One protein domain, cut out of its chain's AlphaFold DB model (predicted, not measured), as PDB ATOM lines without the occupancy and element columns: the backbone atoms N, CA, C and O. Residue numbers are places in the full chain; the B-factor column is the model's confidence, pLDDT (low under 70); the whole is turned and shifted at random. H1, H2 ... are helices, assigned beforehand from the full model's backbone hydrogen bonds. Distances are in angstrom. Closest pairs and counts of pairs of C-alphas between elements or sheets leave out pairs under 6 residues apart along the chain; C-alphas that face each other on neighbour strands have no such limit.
ATOM      1  N   GLN A   4     -10.530  -0.430 -31.088       81.44
ATOM      2  CA  GLN A   4     -11.763  -0.981 -31.640       81.44
ATOM      3  C   GLN A   4     -12.536  -1.809 -30.605       81.44
ATOM      4  O   GLN A   4     -13.734  -1.607 -30.448       81.44
ATOM      5  N   THR A   5     -11.851  -2.638 -29.811       86.44
ATOM      6  CA  THR A   5     -12.478  -3.475 -28.775       86.44
ATOM      7  C   THR A   5     -13.206  -2.634 -27.724       86.44
ATOM      8  O   THR A   5     -14.295  -2.990 -27.276       86.44
ATOM      9  N   ILE A   6     -12.632  -1.485 -27.352       85.88
ATOM     10  CA  ILE A   6     -13.229  -0.557 -26.382       85.88
ATOM     11  C   ILE A   6     -14.478   0.105 -26.977       85.88
ATOM     12  O   ILE A   6     -15.497   0.224 -26.296       85.88
ATOM     13  N   LYS A   7     -14.426   0.498 -28.256       86.00
ATOM     14  CA  LYS A   7     -15.584   1.055 -28.973       86.00
ATOM     15  C   LYS A   7     -16.705   0.032 -29.140       86.00
ATOM     16  O   LYS A   7     -17.873   0.385 -28.973       86.00
ATOM     17  N   ASP A   8     -16.364  -1.222 -29.406       89.38
ATOM     18  CA  ASP A   8     -17.338  -2.306 -29.541       89.38
ATOM     19  C   ASP A   8     -18.022  -2.587 -28.195       89.38
ATOM     20  O   ASP A   8     -19.249  -2.668 -28.132       89.38
ATOM     21  N   PHE A   9     -17.257  -2.624 -27.097       90.06
ATOM     22  CA  PHE A   9     -17.811  -2.734 -25.745       90.06
ATOM     23  C   PHE A   9     -18.693  -1.532 -25.381       90.06
ATOM     24  O   PHE A   9     -19.805  -1.709 -24.885       90.06
ATOM     25  N   SER A  10     -18.242  -0.308 -25.675       88.75
ATOM     26  CA  SER A  10     -19.031   0.913 -25.469       88.75
ATOM     27  C   SER A  10     -20.348   0.863 -26.245       88.75
ATOM     28  O   SER A  10     -21.397   1.188 -25.694       88.75
ATOM     29  N   THR A  11     -20.320   0.385 -27.491       89.81
ATOM     30  CA  THR A  11     -21.521   0.187 -28.313       89.81
ATOM     31  C   THR A  11     -22.441  -0.861 -27.696       89.81
ATOM     32  O   THR A  11     -23.634  -0.599 -27.538       89.81
ATOM     33  N   LYS A  12     -21.891  -2.001 -27.255       89.75
ATOM     34  CA  LYS A  12     -22.657  -3.054 -26.578       89.75
ATOM     35  C   LYS A  12     -23.344  -2.529 -25.318       89.75
ATOM     36  O   LYS A  12     -24.531  -2.767 -25.143       89.75
ATOM     37  N   ALA A  13     -22.641  -1.760 -24.488       89.88
ATOM     38  CA  ALA A  13     -23.197  -1.162 -23.275       89.88
ATOM     39  C   ALA A  13     -24.302  -0.122 -23.548       89.88
ATOM     40  O   ALA A  13     -25.082   0.185 -22.650       89.88
ATOM     41  N   ARG A  14     -24.389   0.435 -24.769       87.25
ATOM     42  CA  ARG A  14     -25.531   1.274 -25.188       87.25
ATOM     43  C   ARG A  14     -26.726   0.444 -25.626       87.25
ATOM     44  O   ARG A  14     -27.857   0.842 -25.375       87.25
ATOM     45  N   THR A  15     -26.480  -0.659 -26.325       89.56
ATOM     46  CA  THR A  15     -27.545  -1.515 -26.862       89.56
ATOM     47  C   THR A  15     -28.119  -2.467 -25.818       89.56
ATOM     48  O   THR A  15     -29.301  -2.787 -25.868       89.56
ATOM     49  N   ASP A  16     -27.291  -2.917 -24.877       90.50
ATOM     50  CA  ASP A  16     -27.657  -3.839 -23.810       90.50
ATOM     51  C   ASP A  16     -27.787  -3.068 -22.492       90.50
ATOM     52  O   ASP A  16     -26.795  -2.656 -21.883       90.50
ATOM     53  N   SER A  17     -29.030  -2.874 -22.050       88.12
ATOM     54  CA  SER A  17     -29.334  -2.141 -20.820       88.12
ATOM     55  C   SER A  17     -28.736  -2.797 -19.573       88.12
ATOM     56  O   SER A  17     -28.343  -2.076 -18.660       88.12
ATOM     57  N   ALA A  18     -28.586  -4.127 -19.533       89.69
ATOM     58  CA  ALA A  18     -28.002  -4.811 -18.381       89.69
ATOM     59  C   ALA A  18     -26.497  -4.525 -18.265       89.69
ATOM     60  O   ALA A  18     -25.983  -4.284 -17.171       89.69
ATOM     61  N   VAL A  19     -25.782  -4.505 -19.395       90.12
ATOM     62  CA  VAL A  19     -24.362  -4.114 -19.431       90.12
ATOM     63  C   VAL A  19     -24.212  -2.618 -19.150       90.12
ATOM     64  O   VAL A  19     -23.326  -2.228 -18.392       90.12
ATOM     65  N   GLY A  20     -25.098  -1.781 -19.701       89.62
ATOM     66  CA  GLY A  20     -25.114  -0.338 -19.461       89.62
ATOM     67  C   GLY A  20     -25.323   0.036 -17.989       89.62
ATOM     68  O   GLY A  20     -24.634   0.917 -17.475       89.62
ATOM     69  N   GLU A  21     -26.212  -0.660 -17.278       90.69
ATOM     70  CA  GLU A  21     -26.411  -0.472 -15.835       90.69
ATOM     71  C   GLU A  21     -25.181  -0.892 -15.024       90.69
ATOM     72  O   GLU A  21     -24.737  -0.145 -14.150       90.69
ATOM     73  N   LYS A  22     -24.571  -2.041 -15.349       91.00
ATOM     74  CA  LYS A  22     -23.321  -2.481 -14.705       91.00
ATOM     75  C   LYS A  22     -22.173  -1.505 -14.960       91.00
ATOM     76  O   LYS A  22     -21.404  -1.217 -14.045       91.00
ATOM     77  N   LEU A  23     -22.067  -0.968 -16.176       90.75
ATOM     78  CA  LEU A  23     -21.054   0.020 -16.542       90.75
ATOM     79  C   LEU A  23     -21.225   1.315 -15.739       90.75
ATOM     80  O   LEU A  23     -20.249   1.837 -15.204       90.75
ATOM     81  N   LYS A  24     -22.465   1.792 -15.582       90.38
ATOM     82  CA  LYS A  24     -22.790   2.943 -14.725       90.38
ATOM     83  C   LYS A  24     -22.540   2.682 -13.245       90.38
ATOM     84  O   LYS A  24     -22.212   3.613 -12.520       90.38
ATOM     85  N   ALA A  25     -22.687   1.441 -12.790       90.88
ATOM     86  CA  ALA A  25     -22.367   1.055 -11.419       90.88
ATOM     87  C   ALA A  25     -20.851   0.952 -11.166       90.88
ATOM     88  O   ALA A  25     -20.423   0.947 -10.010       90.88
ATOM     89  N   CYS A  26     -20.024   0.882 -12.215       91.25
ATOM     90  CA  CYS A  26     -18.576   0.914 -12.053       91.25
ATOM     91  C   CYS A  26     -18.154   2.303 -11.558       91.25
ATOM     92  O   CYS A  26     -18.492   3.325 -12.159       91.25
ATOM     93  N   GLU A  27     -17.365   2.353 -10.484       86.38
ATOM     94  CA  GLU A  27     -16.793   3.604  -9.964       86.38
ATOM     95  C   GLU A  27     -15.310   3.775 -10.313       86.38
ATOM     96  O   GLU A  27     -14.777   4.882 -10.228       86.38
ATOM     97  N   LYS A  28     -14.626   2.682 -10.673       87.88
ATOM     98  CA  LYS A  28     -13.184   2.649 -10.938       87.88
ATOM     99  C   LYS A  28     -12.898   2.001 -12.286       87.88
ATOM    100  O   LYS A  28     -13.593   1.075 -12.695       87.88
ATOM    101  N   LEU A  29     -11.802   2.418 -12.921       86.56
ATOM    102  CA  LEU A  29     -11.370   1.878 -14.211       86.56
ATOM    103  C   LEU A  29     -11.155   0.359 -14.177       86.56
ATOM    104  O   LEU A  29     -11.635  -0.347 -15.054       86.56
ATOM    105  N   ARG A  30     -10.559  -0.169 -13.103       87.88
ATOM    106  CA  ARG A  30     -10.416  -1.621 -12.896       87.88
ATOM    107  C   ARG A  30     -11.747  -2.386 -12.923       87.88
ATOM    108  O   ARG A  30     -11.769  -3.529 -13.367       87.88
ATOM    109  N   ASP A  31     -12.832  -1.779 -12.436       91.19
ATOM    110  CA  ASP A  31     -14.148  -2.423 -12.371       91.19
ATOM    111  C   ASP A  31     -14.761  -2.466 -13.779       91.19
ATOM    112  O   ASP A  31     -15.286  -3.499 -14.188       91.19
ATOM    113  N   LEU A  32     -14.568  -1.396 -14.564       89.62
ATOM    114  CA  LEU A  32     -14.913  -1.351 -15.988       89.62
ATOM    115  C   LEU A  32     -14.117  -2.384 -16.793       89.62
ATOM    116  O   LEU A  32     -14.705  -3.129 -17.569       89.62
ATOM    117  N   ILE A  33     -12.796  -2.462 -16.598       89.19
ATOM    118  CA  ILE A  33     -11.933  -3.432 -17.294       89.19
ATOM    119  C   ILE A  33     -12.360  -4.860 -16.954       89.19
ATOM    120  O   ILE A  33     -12.431  -5.719 -17.831       89.19
ATOM    121  N   LYS A  34     -12.676  -5.120 -15.682       91.50
ATOM    122  CA  LYS A  34     -13.184  -6.420 -15.248       91.50
ATOM    123  C   LYS A  34     -14.514  -6.751 -15.924       91.50
ATOM    124  O   LYS A  34     -14.641  -7.848 -16.456       91.50
ATOM    125  N   LEU A  35     -15.457  -5.809 -15.953       90.94
ATOM    126  CA  LEU A  35     -16.745  -5.981 -16.622       90.94
ATOM    127  C   LEU A  35     -16.570  -6.252 -18.122       90.94
ATOM    128  O   LEU A  35     -17.171  -7.175 -18.657       90.94
ATOM    129  N   ALA A  36     -15.711  -5.489 -18.794       89.88
ATOM    130  CA  ALA A  36     -15.394  -5.709 -20.197       89.88
ATOM    131  C   ALA A  36     -14.835  -7.123 -20.424       89.88
ATOM    132  O   ALA A  36     -15.323  -7.829 -21.306       89.88
ATOM    133  N   ARG A  37     -13.903  -7.588 -19.579       89.56
ATOM    134  CA  ARG A  37     -13.354  -8.953 -19.654       89.56
ATOM    135  C   ARG A  37     -14.401 -10.037 -19.406       89.56
ATOM    136  O   ARG A  37     -14.373 -11.053 -20.095       89.56
ATOM    137  N   GLU A  38     -15.322  -9.830 -18.465       90.00
ATOM    138  CA  GLU A  38     -16.456 -10.738 -18.222       90.00
ATOM    139  C   GLU A  38     -17.368 -10.849 -19.452       90.00
ATOM    140  O   GLU A  38     -17.852 -11.931 -19.774       90.00
ATOM    141  N   GLU A  39     -17.537  -9.750 -20.184       88.81
ATOM    142  CA  GLU A  39     -18.293  -9.693 -21.437       88.81
ATOM    143  C   GLU A  39     -17.501 -10.211 -22.658       88.81
ATOM    144  O   GLU A  39     -18.038 -10.241 -23.767       88.81
ATOM    145  N   GLY A  40     -16.242 -10.630 -22.467       88.62
ATOM    146  CA  GLY A  40     -15.356 -11.154 -23.512       88.62
ATOM    147  C   GLY A  40     -14.513 -10.099 -24.239       88.62
ATOM    148  O   GLY A  40     -13.874 -10.410 -25.242       88.62
ATOM    149  N   PHE A  41     -14.492  -8.860 -23.747       88.19
ATOM    150  CA  PHE A  41     -13.701  -7.758 -24.288       88.19
ATOM    151  C   PHE A  41     -12.422  -7.570 -23.476       88.19
ATOM    152  O   PHE A  41     -12.453  -7.171 -22.313       88.19
ATOM    153  N   ASP A  42     -11.272  -7.804 -24.101       84.88
ATOM    154  CA  ASP A  42      -9.989  -7.520 -23.463       84.88
ATOM    155  C   ASP A  42      -9.578  -6.071 -23.744       84.88
ATOM    156  O   ASP A  42      -9.087  -5.723 -24.823       84.88
ATOM    157  N   VAL A  43      -9.875  -5.209 -22.776       85.19
ATOM    158  CA  VAL A  43      -9.584  -3.775 -22.813       85.19
ATOM    159  C   VAL A  43      -8.361  -3.469 -21.959       85.19
ATOM    160  O   VAL A  43      -8.180  -4.038 -20.881       85.19
ATOM    161  N   ASP A  44      -7.523  -2.565 -22.454       82.31
ATOM    162  CA  ASP A  44      -6.267  -2.190 -21.811       82.31
ATOM    163  C   ASP A  44      -6.390  -0.803 -21.183       82.31
ATOM    164  O   ASP A  44      -6.880   0.119 -21.834       82.31
ATOM    165  N   GLU A  45      -5.949  -0.668 -19.935       82.44
ATOM    166  CA  GLU A  45      -5.988   0.572 -19.155       82.44
ATOM    167  C   GLU A  45      -5.238   1.710 -19.864       82.44
ATOM    168  O   GLU A  45      -5.723   2.841 -19.897       82.44
ATOM    169  N   GLU A  46      -4.116   1.402 -20.523       82.44
ATOM    170  CA  GLU A  46      -3.297   2.396 -21.229       82.44
ATOM    171  C   GLU A  46      -4.045   3.086 -22.380       82.44
ATOM    172  O   GLU A  46      -3.766   4.239 -22.708       82.44
ATOM    173  N   LEU A  47      -5.038   2.417 -22.976       77.94
ATOM    174  CA  LEU A  47      -5.805   2.944 -24.109       77.94
ATOM    175  C   LEU A  47      -6.872   3.967 -23.698       77.94
ATOM    176  O   LEU A  47      -7.413   4.656 -24.563       77.94
ATOM    177  N   PHE A  48      -7.193   4.059 -22.406       78.62
ATOM    178  CA  PHE A  48      -8.175   5.014 -21.891       78.62
ATOM    179  C   PHE A  48      -7.574   6.381 -21.566       78.62
ATOM    180  O   PHE A  48      -8.319   7.341 -21.378       78.62
ATOM    181  N   TYR A  49      -6.249   6.472 -21.471       76.94
ATOM    182  CA  TYR A  49      -5.572   7.722 -21.162       76.94
ATOM    183  C   TYR A  49      -5.244   8.517 -22.439       76.94
ATOM    184  O   TYR A  49      -5.074   7.929 -23.517       76.94
ATOM    185  N   PRO A  50      -5.145   9.860 -22.338       71.81
ATOM    186  CA  PRO A  50      -4.688  10.708 -23.433       71.81
ATOM    187  C   PRO A  50      -3.356  10.212 -24.015       71.81
ATOM    188  O   PRO A  50      -2.509   9.725 -23.261       71.81
ATOM    189  N   PRO A  51      -3.143  10.351 -25.337       70.38
ATOM    190  CA  PRO A  51      -3.802  11.293 -26.257       70.38
ATOM    191  C   PRO A  51      -5.016  10.739 -27.031       70.38
ATOM    192  O   PRO A  51      -5.402  11.316 -28.045       70.38
ATOM    193  N   ASN A  52      -5.600   9.618 -26.611       70.81
ATOM    194  CA  ASN A  52      -6.682   8.970 -27.354       70.81
ATOM    195  C   ASN A  52      -8.035   9.675 -27.174       70.81
ATOM    196  O   ASN A  52      -8.322  10.224 -26.111       70.81
ATOM    197  N   ASP A  53      -8.886   9.609 -28.203       74.12
ATOM    198  CA  ASP A  53     -10.264  10.099 -28.114       74.12
ATOM    199  C   ASP A  53     -11.074   9.344 -27.046       74.12
ATOM    200  O   ASP A  53     -10.904   8.127 -26.874       74.12
ATOM    201  N   PRO A  54     -12.009  10.028 -26.364       78.94
ATOM    202  CA  PRO A  54     -12.891   9.397 -25.396       78.94
ATOM    203  C   PRO A  54     -13.785   8.344 -26.064       78.94
ATOM    204  O   PRO A  54     -14.609   8.646 -26.924       78.94
ATOM    205  N   GLN A  55     -13.655   7.090 -25.622       82.06
ATOM    206  CA  GLN A  55     -14.404   5.956 -26.193       82.06
ATOM    207  C   GLN A  55     -15.771   5.714 -25.542       82.06
ATOM    208  O   GLN A  55     -16.568   4.896 -26.013       82.06
ATOM    209  N   PHE A  56     -16.067   6.445 -24.471       86.19
ATOM    210  CA  PHE A  56     -17.341   6.417 -23.763       86.19
ATOM    211  C   PHE A  56     -17.886   7.831 -23.642       86.19
ATOM    212  O   PHE A  56     -17.134   8.800 -23.598       86.19
ATOM    213  N   SER A  57     -19.204   7.936 -23.542       85.44
ATOM    214  CA  SER A  57     -19.870   9.201 -23.211       85.44
ATOM    215  C   SER A  57     -20.012   9.333 -21.701       85.44
ATOM    216  O   SER A  57     -20.150   8.322 -21.009       85.44
ATOM    217  N   ALA A  58     -20.095  10.564 -21.197       84.25
ATOM    218  CA  ALA A  58     -20.369  10.817 -19.780       84.25
ATOM    219  C   ALA A  58     -21.664  10.129 -19.308       84.25
ATOM    220  O   ALA A  58     -21.708   9.584 -18.215       84.25
ATOM    221  N   GLU A  59     -22.680  10.049 -20.171       85.25
ATOM    222  CA  GLU A  59     -23.958   9.387 -19.878       85.25
ATOM    223  C   GLU A  59     -23.866   7.860 -19.739       85.25
ATOM    224  O   GLU A  59     -24.804   7.239 -19.244       85.25
ATOM    225  N   GLN A  60     -22.778   7.238 -20.204       84.62
ATOM    226  CA  GLN A  60     -22.550   5.792 -20.093       84.62
ATOM    227  C   GLN A  60     -21.741   5.420 -18.849       84.62
ATOM    228  O   GLN A  60     -21.727   4.254 -18.462       84.62
ATOM    229  N   LEU A  61     -21.051   6.387 -18.246       88.88
ATOM    230  CA  LEU A  61     -20.146   6.188 -17.122       88.88
ATOM    231  C   LEU A  61     -20.760   6.748 -15.833       88.88
ATOM    232  O   LEU A  61     -21.658   7.586 -15.868       88.88
ATOM    233  N   SER A  62     -20.256   6.313 -14.677       88.94
ATOM    234  CA  SER A  62     -20.517   7.025 -13.420       88.94
ATOM    235  C   SER A  62     -19.785   8.366 -13.397       88.94
ATOM    236  O   SER A  62     -18.753   8.521 -14.049       88.94
ATOM    237  N   GLU A  63     -20.245   9.320 -12.582       86.56
ATOM    238  CA  GLU A  63     -19.567  10.617 -12.414       86.56
ATOM    239  C   GLU A  63     -18.080  10.470 -12.058       86.56
ATOM    240  O   GLU A  63     -17.249  11.242 -12.531       86.56
ATOM    241  N   LYS A  64     -17.716   9.464 -11.251       87.06
ATOM    242  CA  LYS A  64     -16.317   9.194 -10.882       87.06
ATOM    243  C   LYS A  64     -15.489   8.720 -12.075       87.06
ATOM    244  O   LYS A  64     -14.381   9.211 -12.271       87.06
ATOM    245  N   LEU A  65     -16.017   7.782 -12.862       87.31
ATOM    246  CA  LEU A  65     -15.329   7.228 -14.030       87.31
ATOM    247  C   LEU A  65     -15.272   8.235 -15.180       87.31
ATOM    248  O   LEU A  65     -14.227   8.380 -15.807       87.31
ATOM    249  N   ALA A  66     -16.350   8.989 -15.401       87.75
ATOM    250  CA  ALA A  66     -16.381  10.107 -16.335       87.75
ATOM    251  C   ALA A  66     -15.310  11.142 -15.965       87.75
ATOM    252  O   ALA A  66     -14.483  11.485 -16.799       87.75
ATOM    253  N   ASN A  67     -15.222  11.545 -14.693       85.50
ATOM    254  CA  ASN A  67     -14.160  12.438 -14.222       85.50
ATOM    255  C   ASN A  67     -12.752  11.826 -14.266       85.50
ATOM    256  O   ASN A  67     -11.785  12.559 -14.100       85.50
ATOM    257  N   ALA A  68     -12.593  10.510 -14.402       84.12
ATOM    258  CA  ALA A  68     -11.278   9.882 -14.508       84.12
ATOM    259  C   ALA A  68     -10.820   9.763 -15.970       84.12
ATOM    260  O   ALA A  68      -9.654  10.019 -16.257       84.12
ATOM    261  N   LEU A  69     -11.736   9.394 -16.871       81.12
ATOM    262  CA  LEU A  69     -11.446   9.076 -18.274       81.12
ATOM    263  C   LEU A  69     -11.721  10.234 -19.235       81.12
ATOM    264  O   LEU A  69     -11.025  10.382 -20.230       81.12
ATOM    265  N   LEU A  70     -12.735  11.050 -18.945       81.50
ATOM    266  CA  LEU A  70     -13.172  12.176 -19.777       81.50
ATOM    267  C   LEU A  70     -12.647  13.509 -19.247       81.50
ATOM    268  O   LEU A  70     -13.268  14.542 -19.480       81.50
ATOM    269  N   ARG A  71     -11.538  13.494 -18.497       65.94
ATOM    270  CA  ARG A  71     -10.837  14.702 -18.041       65.94
ATOM    271  C   ARG A  71     -10.279  15.458 -19.255       65.94
ATOM    272  O   ARG A  71      -9.101  15.342 -19.579       65.94
TER     273      ARG A  71
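This is residues 4 to 71 of the 72 residues of the protein "Nif11-like leader peptide family natural product" of Zetaproteobacteria bacterium CG_4_10_14_0_8_um_filter_49_80 (UniProt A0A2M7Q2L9). What shape is this? It is a small rounded ball of five short helices set round its middle: H1 makes a corner with H2, H3 runs back the opposite way to H2, and H5 lies across from H1. The unnamed stretch 49 to 62 folds back from the short H4 to H5. What are its make-up and size? The printed part has 68 residues, 42 of them in helices in the order H1 to H5, with no named strand, and its class is all helix. It is compact, with a radius of gyration of the C-alphas of 10.5 A and spans of 29 by 23 by 18 A.

Where are the first three helices? H1, residues 4 to 15, starts with C-alpha 4 at (-11.763, -0.981, -31.640) and is 16.5 A long. H2, residues 17 to 25, is 12.1 A long, and H3, residues 29 to 38, is 14.2 A. Where are the others? H4 is residues 45 to 48, 5.7 A; H5, residues 63 to 69, is 10.1 A and ends with C-alpha 69 at (-11.446, 9.076, -18.274).

How does H1 meet H2? They touch only at the corner, through residues 12 to 14 of H1 alone, the closest C-alphas being those of Ala 13 and Gly 20, 4.3 A apart; at 70.2 degrees they are only just about perpendicular. What does H3 touch? H2 and H3, a helical hairpin, only just touch with 3 pairs of C-alphas within 8 A, the closest being Leu 23 and Leu 32 at 6.3 A; their tilt is a shallow 27 degrees, opposite ways. H3 and H4 also only just touch with 3 such pairs, Ile 33 and Glu 45 closest at 7.4 A. Where is H5, and are the backbones well bonded? H5 and H2 are near each other, and H5 is close but not clearly touching H3, C-alphas of Leu 29 and Leu 65 closest at 6.7 A. In H1, H2, H3 and H5 every O i to N i+4 pair is within hydrogen-bond range; H4 is too short for such a pair.

How large is it, and is it cut? The C-alphas of Ala 18 and Pro 51, the two farthest apart, are 30.1 A apart, and the printed part has no cut. Which link is long, and where is confidence low? The link from H4 to H5 is long, with 14 residues; residue 71 is under 70 in pLDDT, and the mean of the printed part is 85.8.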